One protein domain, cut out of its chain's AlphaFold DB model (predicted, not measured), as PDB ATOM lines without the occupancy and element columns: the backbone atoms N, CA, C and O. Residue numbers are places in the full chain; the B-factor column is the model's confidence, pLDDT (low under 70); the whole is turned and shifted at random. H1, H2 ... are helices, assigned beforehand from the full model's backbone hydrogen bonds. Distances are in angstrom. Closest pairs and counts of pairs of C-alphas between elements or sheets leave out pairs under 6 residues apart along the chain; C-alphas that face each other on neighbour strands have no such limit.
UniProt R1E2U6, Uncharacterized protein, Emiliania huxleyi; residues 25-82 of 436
ATOM      1  N   ALA A  25     -27.946  -6.625  -6.271       34.19
ATOM      2  CA  ALA A  25     -27.407  -6.284  -7.586       34.19
ATOM      3  C   ALA A  25     -26.049  -6.971  -7.811       34.19
ATOM      4  O   ALA A  25     -25.006  -6.400  -7.516       34.19
ATOM      5  N   CYS A  26     -26.080  -8.192  -8.351       33.00
ATOM      6  CA  CYS A  26     -24.915  -8.847  -8.970       33.00
ATOM      7  C   CYS A  26     -25.066  -8.995 -10.500       33.00
ATOM      8  O   CYS A  26     -24.191  -9.573 -11.130       33.00
ATOM      9  N   ALA A  27     -26.145  -8.473 -11.099       39.91
ATOM     10  CA  ALA A  27     -26.436  -8.591 -12.532       39.91
ATOM     11  C   ALA A  27     -26.479  -7.215 -13.220       39.91
ATOM     12  O   ALA A  27     -26.899  -6.245 -12.579       39.91
ATOM     13  N   PRO A  28     -26.115  -7.115 -14.516       48.19
ATOM     14  CA  PRO A  28     -26.365  -5.910 -15.296       48.19
ATOM     15  C   PRO A  28     -27.877  -5.623 -15.301       48.19
ATOM     16  O   PRO A  28     -28.671  -6.524 -15.591       48.19
ATOM     17  N   PRO A  29     -28.304  -4.401 -14.949       52.66
ATOM     18  CA  PRO A  29     -29.721  -4.081 -14.890       52.66
ATOM     19  C   PRO A  29     -30.331  -4.051 -16.300       52.66
ATOM     20  O   PRO A  29     -29.635  -3.703 -17.259       52.66
ATOM     21  N   PRO A  30     -31.627  -4.378 -16.453       59.22
ATOM     22  CA  PRO A  30     -32.336  -4.117 -17.697       59.22
ATOM     23  C   PRO A  30     -32.483  -2.606 -17.920       59.22
ATOM     24  O   PRO A  30     -32.598  -1.811 -16.987       59.22
ATOM     25  N   THR A  31     -32.511  -2.224 -19.186       60.19
ATOM     26  CA  THR A  31     -32.781  -0.875 -19.673       60.19
ATOM     27  C   THR A  31     -34.292  -0.705 -19.866       60.19
ATOM     28  O   THR A  31     -34.931  -1.548 -20.498       60.19
ATOM     29  N   ALA A  32     -34.885   0.380 -19.361       58.28
ATOM     30  CA  ALA A  32     -36.305   0.689 -19.562       58.28
ATOM     31  C   ALA A  32     -36.542   2.203 -19.659       58.28
ATOM     32  O   ALA A  32     -36.141   2.965 -18.775       58.28
ATOM     33  N   ALA A  33     -37.241   2.632 -20.714       54.62
ATOM     34  CA  ALA A  33     -37.611   4.026 -20.944       54.62
ATOM     35  C   ALA A  33     -38.829   4.402 -20.085       54.62
ATOM     36  O   ALA A  33     -39.965   4.412 -20.546       54.62
ATOM     37  N   LEU A  34     -38.589   4.663 -18.801       58.81
ATOM     38  CA  LEU A  34     -39.634   5.043 -17.842       58.81
ATOM     39  C   LEU A  34     -39.805   6.566 -17.694       58.81
ATOM     40  O   LEU A  34     -40.743   7.020 -17.028       58.81
ATOM     41  N   GLN A  35     -38.916   7.345 -18.321       54.66
ATOM     42  CA  GLN A  35     -38.947   8.807 -18.319       54.66
ATOM     43  C   GLN A  35     -40.204   9.309 -19.046       54.66
ATOM     44  O   GLN A  35     -40.449   8.960 -20.197       54.66
ATOM     45  N   GLY A  36     -41.017  10.106 -18.347       51.94
ATOM     46  CA  GLY A  36     -42.287  10.659 -18.844       51.94
ATOM     47  C   GLY A  36     -43.536  10.052 -18.191       51.94
ATOM     48  O   GLY A  36     -44.529  10.754 -18.036       51.94
ATOM     49  N   TRP A  37     -43.463   8.801 -17.724       47.59
ATOM     50  CA  TRP A  37     -44.546   8.129 -16.981       47.59
ATOM     51  C   TRP A  37     -44.242   8.005 -15.485       47.59
ATOM     52  O   TRP A  37     -45.146   7.961 -14.654       47.59
ATOM     53  N   THR A  38     -42.958   7.977 -15.130       55.66
ATOM     54  CA  THR A  38     -42.465   7.999 -13.750       55.66
ATOM     55  C   THR A  38     -41.245   8.923 -13.658       55.66
ATOM     56  O   THR A  38     -40.691   9.340 -14.677       55.66
ATOM     57  N   LYS A  39     -40.776   9.208 -12.438       60.81
ATOM     58  CA  LYS A  39     -39.468   9.854 -12.215       60.81
ATOM     59  C   LYS A  39     -38.280   8.903 -12.452       60.81
ATOM     60  O   LYS A  39     -37.145   9.283 -12.194       60.81
ATOM     61  N   SER A  40     -38.525   7.662 -12.884       65.19
ATOM     62  CA  SER A  40     -37.489   6.637 -12.975       65.19
ATOM     63  C   SER A  40     -36.565   6.892 -14.160       65.19
ATOM     64  O   SER A  40     -36.987   6.961 -15.316       65.19
ATOM     65  N   PHE A  41     -35.279   6.993 -13.850       74.44
ATOM     66  CA  PHE A  41     -34.204   7.220 -14.797       74.44
ATOM     67  C   PHE A  41     -33.637   5.871 -15.255       74.44
ATOM     68  O   PHE A  41     -33.102   5.125 -14.437       74.44
ATOM     69  N   ASP A  42     -33.750   5.569 -16.554       85.19
ATOM     70  CA  ASP A  42     -33.243   4.344 -17.191       85.19
ATOM     71  C   ASP A  42     -31.880   3.920 -16.623       85.19
ATOM     72  O   ASP A  42     -30.926   4.688 -16.693       85.19
ATOM     73  N   LEU A  43     -31.782   2.713 -16.059       87.12
ATOM     74  CA  LEU A  43     -30.635   2.268 -15.259       87.12
ATOM     75  C   LEU A  43     -29.313   2.203 -16.035       87.12
ATOM     76  O   LEU A  43     -28.243   2.289 -15.430       87.12
ATOM     77  N   ASN A  44     -29.380   2.080 -17.360       89.56
ATOM     78  CA  ASN A  44     -28.197   2.055 -18.218       89.56
ATOM     79  C   ASN A  44     -27.931   3.400 -18.900       89.56
ATOM     80  O   ASN A  44     -27.004   3.508 -19.696       89.56
ATOM     81  N   SER A  45     -28.696   4.443 -18.593       91.44
ATOM     82  CA  SER A  45     -28.444   5.777 -19.130       91.44
ATOM     83  C   SER A  45     -27.330   6.510 -18.371       91.44
ATOM     84  O   SER A  45     -27.268   6.449 -17.143       91.44
ATOM     85  N   ILE A  46     -26.452   7.228 -19.075       92.38
ATOM     86  CA  ILE A  46     -25.370   8.028 -18.461       92.38
ATOM     87  C   ILE A  46     -25.697   9.523 -18.363       92.38
ATOM     88  O   ILE A  46     -24.990  10.255 -17.675       92.38
ATOM     89  N   ALA A  47     -26.763   9.974 -19.029       90.50
ATOM     90  CA  ALA A  47     -27.154  11.377 -19.095       90.50
ATOM     91  C   ALA A  47     -28.671  11.531 -18.954       90.50
ATOM     92  O   ALA A  47     -29.444  10.800 -19.583       90.50
ATOM     93  N   HIS A  48     -29.106  12.477 -18.120       88.31
ATOM     94  CA  HIS A  48     -30.529  12.741 -17.918       88.31
ATOM     95  C   HIS A  48     -31.218  13.103 -19.244       88.31
ATOM     96  O   HIS A  48     -30.637  13.775 -20.092       88.31
ATOM     97  N   GLY A  49     -32.463  12.652 -19.422       86.31
ATOM     98  CA  GLY A  49     -33.221  12.847 -20.661       86.31
ATOM     99  C   GLY A  49     -32.809  11.928 -21.815       86.31
ATOM    100  O   GLY A  49     -33.317  12.085 -22.921       86.31
ATOM    101  N   THR A  50     -31.912  10.968 -21.577       89.62
ATOM    102  CA  THR A  50     -31.541   9.942 -22.558       89.62
ATOM    103  C   THR A  50     -31.894   8.553 -22.029       89.62
ATOM    104  O   THR A  50     -31.894   8.320 -20.815       89.62
ATOM    105  N   SER A  51     -32.174   7.611 -22.925       89.19
ATOM    106  CA  SER A  51     -32.513   6.234 -22.564       89.19
ATOM    107  C   SER A  51     -32.054   5.284 -23.669       89.19
ATOM    108  O   SER A  51     -32.590   5.357 -24.777       89.19
ATOM    109  N   PRO A  52     -31.118   4.356 -23.395       86.56
ATOM    110  CA  PRO A  52     -30.779   3.323 -24.364       86.56
ATOM    111  C   PRO A  52     -31.994   2.461 -24.752       86.56
ATOM    112  O   PRO A  52     -32.044   1.976 -25.874       86.56
ATOM    113  N   ALA A  53     -33.007   2.298 -23.891       83.56
ATOM    114  CA  ALA A  53     -34.208   1.532 -24.247       83.56
ATOM    115  C   ALA A  53     -35.040   2.270 -25.290       83.56
ATOM    116  O   ALA A  53     -35.606   1.637 -26.179       83.56
ATOM    117  N   TYR A  54     -35.099   3.598 -25.188       79.31
ATOM    118  CA  TYR A  54     -35.768   4.434 -26.170       79.31
ATOM    119  C   TYR A  54     -34.998   4.456 -27.495       79.31
ATOM    120  O   TYR A  54     -35.578   4.182 -28.538       79.31
ATOM    121  N   THR A  55     -33.689   4.723 -27.449       79.75
ATOM    122  CA  THR A  55     -32.856   4.892 -28.651       79.75
ATOM    123  C   THR A  55     -32.578   3.575 -29.377       79.75
ATOM    124  O   THR A  55     -32.547   3.541 -30.601       79.75
ATOM    125  N   LEU A  56     -32.363   2.481 -28.640       81.50
ATOM    126  CA  LEU A  56     -31.907   1.200 -29.198       81.50
ATOM    127  C   LEU A  56     -33.026   0.157 -29.293       81.50
ATOM    128  O   LEU A  56     -32.783  -0.940 -29.797       81.50
ATOM    129  N   HIS A  57     -34.214   0.457 -28.754       79.25
ATOM    130  CA  HIS A  57     -35.336  -0.481 -28.630       79.25
ATOM    131  C   HIS A  57     -34.931  -1.828 -27.998       79.25
ATOM    132  O   HIS A  57     -35.395  -2.893 -28.404       79.25
ATOM    133  N   ALA A  58     -34.044  -1.787 -26.993       75.62
ATOM    134  CA  ALA A  58     -33.464  -2.971 -26.360       75.62
ATOM    135  C   ALA A  58     -33.383  -2.843 -24.828       75.62
ATOM    136  O   ALA A  58     -32.893  -1.844 -24.303       75.62
ATOM    137  N   GLN A  59     -33.791  -3.898 -24.112       80.88
ATOM    138  CA  GLN A  59     -33.642  -3.999 -22.650       80.88
ATOM    139  C   GLN A  59     -32.230  -4.424 -22.222       80.88
ATOM    140  O   GLN A  59     -31.755  -4.028 -21.165       80.88
ATOM    141  N   HIS A  60     -31.534  -5.200 -23.052       81.62
ATOM    142  CA  HIS A  60     -30.159  -5.649 -22.815       81.62
ATOM    143  C   HIS A  60     -29.309  -5.268 -24.038       81.62
ATOM    144  O   HIS A  60     -29.070  -6.108 -24.910       81.62
ATOM    145  N   PRO A  61     -28.945  -3.977 -24.178       84.88
ATOM    146  CA  PRO A  61     -28.322  -3.452 -25.387       84.88
ATOM    147  C   PRO A  61     -26.919  -4.001 -25.529       84.88
ATOM    148  O   PRO A  61     -26.115  -3.810 -24.625       84.88
ATOM    149  N   SER A  62     -26.588  -4.609 -26.669       86.88
ATOM    150  CA  SER A  62     -25.217  -5.035 -26.909       86.88
ATOM    151  C   SER A  62     -24.244  -3.886 -26.774       86.88
ATOM    152  O   SER A  62     -24.601  -2.726 -26.891       86.88
ATOM    153  N   GLY A  63     -22.979  -4.175 -26.517       86.06
ATOM    154  CA  GLY A  63     -22.056  -3.084 -26.265       86.06
ATOM    155  C   GLY A  63     -21.714  -2.302 -27.536       86.06
ATOM    156  O   GLY A  63     -21.303  -1.161 -27.409       86.06
ATOM    157  N   THR A  64     -21.910  -2.858 -28.738       90.00
ATOM    158  CA  THR A  64     -21.886  -2.058 -29.968       90.00
ATOM    159  C   THR A  64     -23.033  -1.057 -29.923       90.00
ATOM    160  O   THR A  64     -22.775   0.135 -29.970       90.00
ATOM    161  N   GLN A  65     -24.257  -1.522 -29.650       90.94
ATOM    162  CA  GLN A  65     -25.418  -0.638 -29.492       90.94
ATOM    163  C   GLN A  65     -25.223   0.388 -28.357       90.94
ATOM    164  O   GLN A  65     -25.624   1.540 -28.474       90.94
ATOM    165  N   TYR A  66     -24.582  -0.002 -27.252       93.50
ATOM    166  CA  TYR A  66     -24.284   0.898 -26.141       93.50
ATOM    167  C   TYR A  66     -23.202   1.928 -26.497       93.50
ATOM    168  O   TYR A  66     -23.283   3.074 -26.066       93.50
ATOM    169  N   ALA A  67     -22.203   1.543 -27.296       92.62
ATOM    170  CA  ALA A  67     -21.210   2.471 -27.828       92.62
ATOM    171  C   ALA A  67     -21.855   3.475 -28.794       92.62
ATOM    172  O   ALA A  67     -21.563   4.662 -28.690       92.62
ATOM    173  N   ASP A  68     -22.776   3.021 -29.650       92.44
ATOM    174  CA  ASP A  68     -23.556   3.894 -30.534       92.44
ATOM    175  C   ASP A  68     -24.363   4.909 -29.710       92.44
ATOM    176  O   ASP A  68     -24.287   6.108 -29.955       92.44
ATOM    177  N   TYR A  69     -25.029   4.461 -28.640       93.94
ATOM    178  CA  TYR A  69     -25.723   5.344 -27.693       93.94
ATOM    179  C   TYR A  69     -24.802   6.402 -27.051       93.94
ATOM    180  O   TYR A  69     -25.188   7.566 -26.943       93.94
ATOM    181  N   ILE A  70     -23.584   6.036 -26.634       94.56
ATOM    182  CA  ILE A  70     -22.625   7.003 -26.072       94.56
ATOM    183  C   ILE A  70     -22.149   7.993 -27.143       94.56
ATOM    184  O   ILE A  70     -22.013   9.181 -26.843       94.56
ATOM    185  N   ASN A  71     -21.895   7.524 -28.367       94.25
ATOM    186  CA  ASN A  71     -21.465   8.376 -29.475       94.25
ATOM    187  C   ASN A  71     -22.524   9.441 -29.785       94.25
ATOM    188  O   ASN A  71     -22.187  10.620 -29.829       94.25
ATOM    189  N   GLU A  72     -23.797   9.052 -29.869       92.88
ATOM    190  CA  GLU A  72     -24.923   9.977 -30.073       92.88
ATOM    191  C   GLU A  72     -24.994  11.055 -28.979       92.88
ATOM    192  O   GLU A  72     -25.181  12.239 -29.259       92.88
ATOM    193  N   ILE A  73     -24.772  10.680 -27.712       94.00
ATOM    194  CA  ILE A  73     -24.715  11.651 -26.607       94.00
ATOM    195  C   ILE A  73     -23.537  12.609 -26.773       94.00
ATOM    196  O   ILE A  73     -23.697  13.816 -26.575       94.00
ATOM    197  N   ALA A  74     -22.354  12.091 -27.100       95.56
ATOM    198  CA  ALA A  74     -21.155  12.904 -27.257       95.56
ATOM    199  C   ALA A  74     -21.294  13.905 -28.416       95.56
ATOM    200  O   ALA A  74     -20.897  15.065 -28.270       95.56
ATOM    201  N   GLU A  75     -21.900  13.479 -29.527       94.56
ATOM    202  CA  GLU A  75     -22.197  14.316 -30.689       94.56
ATOM    203  C   GLU A  75     -23.248  15.384 -30.364       94.56
ATOM    204  O   GLU A  75     -23.002  16.574 -30.582       94.56
ATOM    205  N   ALA A  76     -24.377  14.998 -29.760       93.62
ATOM    206  CA  ALA A  76     -25.435  15.927 -29.365       93.62
ATOM    207  C   ALA A  76     -24.938  16.988 -28.366       93.62
ATOM    208  O   ALA A  76     -25.296  18.165 -28.465       93.62
ATOM    209  N   ALA A  77     -24.068  16.590 -27.432       94.50
ATOM    210  CA  ALA A  77     -23.443  17.484 -26.459       94.50
ATOM    211  C   ALA A  77     -22.237  18.268 -27.017       94.50
ATOM    212  O   ALA A  77     -21.676  19.100 -26.302       94.50
ATOM    213  N   LYS A  78     -21.841  18.035 -28.279       96.94
ATOM    214  CA  LYS A  78     -20.697  18.681 -28.950       96.94
ATOM    215  C   LYS A  78     -19.404  18.580 -28.130       96.94
ATOM    216  O   LYS A  78     -18.652  19.551 -28.007       96.94
ATOM    217  N   LEU A  79     -19.159  17.412 -27.534       96.25
ATOM    218  CA  LEU A  79     -17.983  17.187 -26.697       96.25
ATOM    219  C   LEU A  79     -16.703  17.194 -27.545       96.25
ATOM    220  O   LEU A  79     -16.637  16.589 -28.612       96.25
ATOM    221  N   ASN A  80     -15.649  17.836 -27.037       96.38
ATOM    222  CA  ASN A  80     -14.328  17.834 -27.669       96.38
ATOM    223  C   ASN A  80     -13.579  16.525 -27.358       96.38
ATOM    224  O   ASN A  80     -12.698  16.486 -26.498       96.38
ATOM    225  N   VAL A  81     -13.970  15.442 -28.032       95.94
ATOM    226  CA  VAL A  81     -13.373  14.112 -27.861       95.94
ATOM    227  C   VAL A  81     -12.239  13.907 -28.862       95.94
ATOM    228  O   VAL A  81     -12.431  14.016 -30.071       95.94
ATOM    229  N   GLN A  82     -11.053  13.558 -28.363       95.00
ATOM    230  CA  GLN A  82      -9.886  13.239 -29.191       95.00
ATOM    231  C   GLN A  82      -9.620  11.735 -29.139       95.00
ATOM    232  O   GLN A  82      -8.982  11.230 -28.216       95.00
TER     233      GLN A  82
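AT A GLANCE: This is residues 25 to 82 of the 436 residues of an uncharacterized protein of Emiliania huxleyi (UniProt R1E2U6). This model has little regular structure: a long winding stretch without named elements, residues 25 to 51, leads into the short helix H1 and then the longer helix H2. Residues 25 to 43 lie at one side and H2 at the other, with H1 between them. The printed part has 58 residues, of which 19 are in the two named helices, H1 then H2; it has no named strand, and its class is all helix. It is compact, with a radius of gyration of the C-alphas of 11.8 A, and spans 33 by 24 by 21 A.

HOW THE PARTS SIT: After the long stretch, look for H1 at residues 52 to 56 and H2 at residues 63 to 76. They touch, H2 with residues 65 to 69 alone; the closest C-alphas, those of Pro 52 and Tyr 69, are 6.4 A apart. In both helices every O i to N i+4 pair is within hydrogen-bond range.

IN THESE COORDINATES: Find C-alpha 52 at (-30.779, 3.323, -24.364), where H1 begins; it is 5.4 A long. H2 runs 19.6 A, from C-alpha 63 at (-22.056, -3.084, -26.265) to C-alpha 76 at (-25.435, 15.927, -29.365).

THE WHOLE: The C-alphas farthest apart, Trp 37 and Gln 82, are 37.1 A apart. The printed part has no cut, and the link from H1 to H2 is short. Residues 25 to 40 have pLDDT under 70.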